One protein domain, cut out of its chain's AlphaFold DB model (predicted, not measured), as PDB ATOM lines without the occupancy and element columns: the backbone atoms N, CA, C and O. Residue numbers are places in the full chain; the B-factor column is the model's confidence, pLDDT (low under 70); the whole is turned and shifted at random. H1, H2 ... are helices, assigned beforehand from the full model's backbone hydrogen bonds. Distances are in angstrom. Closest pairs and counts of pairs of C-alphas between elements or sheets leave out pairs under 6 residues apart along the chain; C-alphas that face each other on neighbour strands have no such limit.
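What this domain is: This is residues 29 to 61 and 68 to 84 of the 217 residues of a protein of Deltaproteobacteria bacterium (UniProt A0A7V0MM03). Two small groups of helices stand at opposite ends of an elongated, open model: the short helix H1 packs on part of the long helix H4, and the short helices H2 and H3 make a corner at the other end. Residues 34 to 43 carry the chain from H1 to H2, while residues 50 to 55, around the turn from H2 to H3, stand free. The printed part has 50 residues, with four named helices in the order H1, H2, H3, H4 and no named strand; the class is all helix. The whole is loose, with a radius of gyration of the C-alphas of 13.2 A and spans of 37 by 23 by 18 A.

Where its parts are: H1, residues 29 to 33, begins at C-alpha 29 (88.254, 92.327, 124.555) and is 6.1 A long from first to last C-alpha. H2, residues 44 to 50, is 10.1 A long and begins at C-alpha 44 (82.930, 99.639, 118.960). H3, residues 54 to 58, is 6.2 A long. H4, residues 68 to 83, is 22.1 A long and ends at C-alpha 83 (102.072, 85.655, 122.473).

How they stand to each other: H1 touches H4, which meets it with residues 72 to 76 alone; their closest C-alphas, those of Met 31 and Ala 76, are 6.2 A apart. H1 and H2 are apart. H2 and H3 touch only at the corner by their tight link, with the C-alphas of Ile 48 and Leu 54 closest at 6.0 A. H1 and H3, H2 and H4, and H3 and H4 are apart. In H1, H2, H3 and H4 every O i to N i+4 pair is within hydrogen-bond range.

The domain as a whole: The two C-alphas farthest apart, those of Glu 52 and Trp 83, are 37.1 A apart. Residues 62 to 67 are not printed, and C-alphas 61 and 68 are 16.4 A apart across this cut. The link from H1 to H2 is short, with 10 residues. The mean pLDDT of the printed part is 80.4; residues 33 to 41 are under 70.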
ATOM      1  N   CYS A  29      89.463  92.141 123.763       80.56
ATOM      2  CA  CYS A  29      88.254  92.327 124.555       80.56
ATOM      3  C   CYS A  29      87.902  91.083 125.389       80.56
ATOM      4  O   CYS A  29      87.488  91.229 126.536       80.56
ATOM      5  N   GLU A  30      88.096  89.869 124.879       84.50
ATOM      6  CA  GLU A  30      87.816  88.627 125.615       84.50
ATOM      7  C   GLU A  30      88.814  88.423 126.761       84.50
ATOM      8  O   GLU A  30      88.428  88.063 127.879       84.50
ATOM      9  N   MET A  31      90.088  88.747 126.519       84.94
ATOM     10  CA  MET A  31      91.122  88.734 127.555       84.94
ATOM     11  C   MET A  31      90.821  89.727 128.681       84.94
ATOM     12  O   MET A  31      90.941  89.381 129.855       84.94
ATOM     13  N   ASN A  32      90.359  90.931 128.338       78.19
ATOM     14  CA  ASN A  32      90.054  91.965 129.325       78.19
ATOM     15  C   ASN A  32      88.769  91.672 130.133       78.19
ATOM     16  O   ASN A  32      88.692  91.975 131.323       78.19
ATOM     17  N   ASN A  33      87.760  91.030 129.530       68.06
ATOM     18  CA  ASN A  33      86.482  90.748 130.205       68.06
ATOM     19  C   ASN A  33      86.515  89.623 131.229       68.06
ATOM     20  O   ASN A  33      85.591  89.513 132.035       68.06
ATOM     21  N   SER A  34      87.569  88.812 131.239       55.31
ATOM     22  CA  SER A  34      87.647  87.610 132.074       55.31
ATOM     23  C   SER A  34      87.605  87.881 133.592       55.31
ATOM     24  O   SER A  34      87.612  86.935 134.373       55.31
ATOM     25  N   THR A  35      87.557  89.144 134.043       52.59
ATOM     26  CA  THR A  35      87.697  89.500 135.467       52.59
ATOM     27  C   THR A  35      86.588  90.356 136.093       52.59
ATOM     28  O   THR A  35      86.571  90.444 137.320       52.59
ATOM     29  N   LYS A  36      85.664  90.991 135.346       54.56
ATOM     30  CA  LYS A  36      84.756  92.003 135.956       54.56
ATOM     31  C   LYS A  36      83.279  91.956 135.556       54.56
ATOM     32  O   LYS A  36      82.443  92.354 136.364       54.56
ATOM     33  N   THR A  37      82.926  91.468 134.370       54.97
ATOM     34  CA  THR A  37      81.543  91.510 133.865       54.97
ATOM     35  C   THR A  37      81.191  90.210 133.151       54.97
ATOM     36  O   THR A  37      81.915  89.776 132.266       54.97
ATOM     37  N   ASN A  38      80.043  89.602 133.477       57.56
ATOM     38  CA  ASN A  38      79.527  88.396 132.799       57.56
ATOM     39  C   ASN A  38      79.082  88.650 131.336       57.56
ATOM     40  O   ASN A  38      78.382  87.828 130.750       57.56
ATOM     41  N   SER A  39      79.442  89.792 130.749       64.56
ATOM     42  CA  SER A  39      79.088  90.189 129.388       64.56
ATOM     43  C   SER A  39      80.296  90.797 128.689       64.56
ATOM     44  O   SER A  39      80.885  91.750 129.202       64.56
ATOM     45  N   VAL A  40      80.620  90.281 127.504       67.00
ATOM     46  CA  VAL A  40      81.559  90.925 126.579       67.00
ATOM     47  C   VAL A  40      80.863  92.183 126.036       67.00
ATOM     48  O   VAL A  40      79.745  92.065 125.529       67.00
ATOM     49  N   PRO A  41      81.449  93.387 126.173       69.31
ATOM     50  CA  PRO A  41      80.889  94.600 125.624       69.31
ATOM     51  C   PRO A  41      80.895  94.500 124.102       69.31
ATOM     52  O   PRO A  41      81.790  93.911 123.491       69.31
ATOM     53  N   GLU A  42      79.870  95.084 123.499       72.94
ATOM     54  CA  GLU A  42      79.731  95.146 122.054       72.94
ATOM     55  C   GLU A  42      80.961  95.834 121.429       72.94
ATOM     56  O   GLU A  42      81.353  96.912 121.891       72.94
ATOM     57  N   PRO A  43      81.599  95.246 120.397       77.88
ATOM     58  CA  PRO A  43      82.731  95.880 119.732       77.88
ATOM     59  C   PRO A  43      82.351  97.261 119.192       77.88
ATOM     60  O   PRO A  43      81.337  97.407 118.509       77.88
ATOM     61  N   LEU A  44      83.197  98.270 119.418       81.00
ATOM     62  CA  LEU A  44      82.930  99.639 118.960       81.00
ATOM     63  C   LEU A  44      82.643  99.693 117.452       81.00
ATOM     64  O   LEU A  44      81.679 100.328 117.030       81.00
ATOM     65  N   LEU A  45      83.428  98.972 116.647       82.12
ATOM     66  CA  LEU A  45      83.211  98.882 115.202       82.12
ATOM     67  C   LEU A  45      81.831  98.319 114.844       82.12
ATOM     68  O   LEU A  45      81.227  98.799 113.892       82.12
ATOM     69  N   HIS A  46      81.304  97.360 115.611       82.75
ATOM     70  CA  HIS A  46      79.959  96.831 115.384       82.75
ATOM     71  C   HIS A  46      78.910  97.931 115.572       82.75
ATOM     72  O   HIS A  46      78.115  98.186 114.667       82.75
ATOM     73  N   SER A  47      78.998  98.666 116.684       82.56
ATOM     74  CA  SER A  47      78.088  99.780 116.958       82.56
ATOM     75  C   SER A  47      78.191 100.894 115.909       82.56
ATOM     76  O   SER A  47      77.173 101.445 115.506       82.56
ATOM     77  N   ILE A  48      79.397 101.188 115.406       87.44
ATOM     78  CA  ILE A  48      79.623 102.197 114.363       87.44
ATOM     79  C   ILE A  48      78.988 101.761 113.040       87.44
ATOM     80  O   ILE A  48      78.264 102.547 112.434       87.44
ATOM     81  N   LEU A  49      79.233 100.520 112.610       85.62
ATOM     82  CA  LEU A  49      78.749  99.994 111.331       85.62
ATOM     83  C   LEU A  49      77.224  99.847 111.286       85.62
ATOM     84  O   LEU A  49      76.641  99.952 110.210       85.62
ATOM     85  N   LEU A  50      76.588  99.605 112.434       85.25
ATOM     86  CA  LEU A  50      75.131  99.527 112.549       85.25
ATOM     87  C   LEU A  50      74.468 100.874 112.857       85.25
ATOM     88  O   LEU A  50      73.255 101.008 112.697       85.25
ATOM     89  N   SER A  51      75.227 101.866 113.323       81.38
ATOM     90  CA  SER A  51      74.664 103.168 113.665       81.38
ATOM     91  C   SER A  51      74.385 104.019 112.431       81.38
ATOM     92  O   SER A  51      75.235 104.184 111.563       81.38
ATOM     93  N   GLU A  52      73.218 104.661 112.410       77.81
ATOM     94  CA  GLU A  52      72.901 105.695 111.415       77.81
ATOM     95  C   GLU A  52      73.665 107.007 111.671       77.81
ATOM     96  O   GLU A  52      73.768 107.855 110.788       77.81
ATOM     97  N   ASN A  53      74.196 107.197 112.885       86.56
ATOM     98  CA  ASN A  53      74.877 108.419 113.298       86.56
ATOM     99  C   ASN A  53      76.165 108.103 114.075       86.56
ATOM    100  O   ASN A  53      76.126 107.694 115.239       86.56
ATOM    101  N   LEU A  54      77.300 108.357 113.421       87.25
ATOM    102  CA  LEU A  54      78.642 108.135 113.959       87.25
ATOM    103  C   LEU A  54      78.926 108.977 115.211       87.25
ATOM    104  O   LEU A  54      79.483 108.463 116.179       87.25
ATOM    105  N   GLU A  55      78.529 110.251 115.218       86.00
ATOM    106  CA  GLU A  55      78.794 111.175 116.330       86.00
ATOM    107  C   GLU A  55      78.167 110.672 117.632       86.00
ATOM    108  O   GLU A  55      78.802 110.693 118.684       86.00
ATOM    109  N   ARG A  56      76.945 110.136 117.554       83.81
ATOM    110  CA  ARG A  56      76.231 109.563 118.700       83.81
ATOM    111  C   ARG A  56      76.869 108.276 119.222       83.81
ATOM    112  O   ARG A  56      76.786 107.995 120.420       83.81
ATOM    113  N   SER A  57      77.457 107.469 118.343       84.88
ATOM    114  CA  SER A  57      78.192 106.265 118.741       84.88
ATOM    115  C   SER A  57      79.494 106.648 119.441       84.88
ATOM    116  O   SER A  57      79.767 106.166 120.539       84.88
ATOM    117  N   LEU A  58      80.241 107.599 118.872       86.12
ATOM    118  CA  LEU A  58      81.503 108.082 119.434       86.12
ATOM    119  C   LEU A  58      81.317 108.882 120.729       86.12
ATOM    120  O   LEU A  58      82.162 108.790 121.609       86.12
ATOM    121  N   SER A  59      80.200 109.595 120.912       85.50
ATOM    122  CA  SER A  59      79.941 110.355 122.145       85.50
ATOM    123  C   SER A  59      79.815 109.478 123.396       85.50
ATOM    124  O   SER A  59      79.896 109.983 124.512       85.50
ATOM    125  N   LYS A  60      79.560 108.174 123.223       81.56
ATOM    126  CA  LYS A  60      79.500 107.193 124.320       81.56
ATOM    127  C   LYS A  60      80.870 106.610 124.666       81.56
ATOM    128  O   LYS A  60      80.997 105.951 125.693       81.56
ATOM    129  N   VAL A  61      81.866 106.817 123.808       82.19
ATOM    130  CA  VAL A  61      83.224 106.320 124.002       82.19
ATOM    131  C   VAL A  61      84.020 107.398 124.732       82.19
ATOM    132  O   VAL A  61      84.034 108.548 124.289       82.19
ATOM    133  N   GLY A  68      93.135 102.335 135.922       74.44
ATOM    134  CA  GLY A  68      93.202 100.871 135.869       74.44
ATOM    135  C   GLY A  68      92.515 100.224 134.663       74.44
ATOM    136  O   GLY A  68      92.808  99.071 134.362       74.44
ATOM    137  N   GLU A  69      91.612 100.928 133.978       72.06
ATOM    138  CA  GLU A  69      90.986 100.406 132.756       72.06
ATOM    139  C   GLU A  69      91.958 100.462 131.576       72.06
ATOM    140  O   GLU A  69      92.179  99.442 130.933       72.06
ATOM    141  N   ASP A  70      92.603 101.611 131.351       80.19
ATOM    142  CA  ASP A  70      93.634 101.790 130.315       80.19
ATOM    143  C   ASP A  70      94.784 100.784 130.473       80.19
ATOM    144  O   ASP A  70      95.185 100.144 129.502       80.19
ATOM    145  N   ALA A  71      95.249 100.570 131.709       83.56
ATOM    146  CA  ALA A  71      96.290  99.586 132.004       83.56
ATOM    147  C   ALA A  71      95.887  98.163 131.577       83.56
ATOM    148  O   ALA A  71      96.648  97.496 130.888       83.56
ATOM    149  N   ALA A  72      94.668  97.723 131.903       83.25
ATOM    150  CA  ALA A  72      94.217  96.372 131.577       83.25
ATOM    151  C   ALA A  72      94.081  96.134 130.059       83.25
ATOM    152  O   ALA A  72      94.435  95.062 129.565       83.25
ATOM    153  N   TYR A  73      93.616  97.136 129.303       83.94
ATOM    154  CA  TYR A  73      93.585  97.050 127.838       83.94
ATOM    155  C   TYR A  73      94.993  96.964 127.246       83.94
ATOM    156  O   TYR A  73      95.222  96.131 126.368       83.94
ATOM    157  N   ARG A  74      95.935  97.775 127.739       87.12
ATOM    158  CA  ARG A  74      97.334  97.742 127.286       87.12
ATOM    159  C   ARG A  74      98.018  96.423 127.613       87.12
ATOM    160  O   ARG A  74      98.675  95.868 126.742       87.12
ATOM    161  N   ASP A  75      97.801  95.881 128.808       89.88
ATOM    162  CA  ASP A  75      98.359  94.587 129.210       89.88
ATOM    163  C   ASP A  75      97.847  93.455 128.302       89.88
ATOM    164  O   ASP A  75      98.614  92.588 127.875       89.88
ATOM    165  N   ALA A  76      96.552  93.470 127.961       89.94
ATOM    166  CA  ALA A  76      95.966  92.510 127.026       89.94
ATOM    167  C   ALA A  76      96.498  92.691 125.592       89.94
ATOM    168  O   ALA A  76      96.770  91.700 124.913       89.94
ATOM    169  N   GLU A  77      96.672  93.936 125.135       90.75
ATOM    170  CA  GLU A  77      97.274  94.243 123.832       90.75
ATOM    171  C   GLU A  77      98.703  93.708 123.753       90.75
ATOM    172  O   GLU A  77      99.040  92.953 122.841       90.75
ATOM    173  N   GLU A  78      99.531  94.044 124.744       92.00
ATOM    174  CA  GLU A  78     100.923  93.613 124.822       92.00
ATOM    175  C   GLU A  78     101.011  92.085 124.855       92.00
ATOM    176  O   GLU A  78     101.840  91.487 124.161       92.00
ATOM    177  N   PHE A  79     100.116  91.437 125.607       93.50
ATOM    178  CA  PHE A  79     100.041  89.986 125.639       93.50
ATOM    179  C   PHE A  79      99.780  89.404 124.249       93.50
ATOM    180  O   PHE A  79     100.549  88.549 123.807       93.50
ATOM    181  N   ILE A  80      98.736  89.854 123.545       93.44
ATOM    182  CA  ILE A  80      98.374  89.316 122.223       93.44
ATOM    183  C   ILE A  80      99.472  89.615 121.203       93.44
ATOM    184  O   ILE A  80      99.884  88.723 120.462       93.44
ATOM    185  N   LEU A  81     100.011  90.835 121.195       93.56
ATOM    186  CA  LEU A  81     101.082  91.227 120.282       93.56
ATOM    187  C   LEU A  81     102.361  90.413 120.485       93.56
ATOM    188  O   LEU A  81     103.149  90.282 119.543       93.56
ATOM    189  N   ARG A  82     102.591  89.869 121.683       93.19
ATOM    190  CA  ARG A  82     103.773  89.059 122.003       93.19
ATOM    191  C   ARG A  82     103.530  87.559 121.861       93.19
ATOM    192  O   ARG A  82     104.412  86.855 121.366       93.19
ATOM    193  N   TRP A  83     102.362  87.078 122.278       94.19
ATOM    194  CA  TRP A  83     102.072  85.655 122.473       94.19
ATOM    195  C   TRP A  83     100.932  85.117 121.613       94.19
ATOM    196  O   TRP A  83     100.848  83.903 121.468       94.19
ATOM    197  N   GLY A  84     100.100  85.971 121.018       93.81
ATOM    198  CA  GLY A  84      98.872  85.567 120.334       93.81
ATOM    199  C   GLY A  84      97.687  85.358 121.282       93.81
ATOM    200  O   GLY A  84      97.784  85.564 122.493       93.81
TER     201      GLY A  84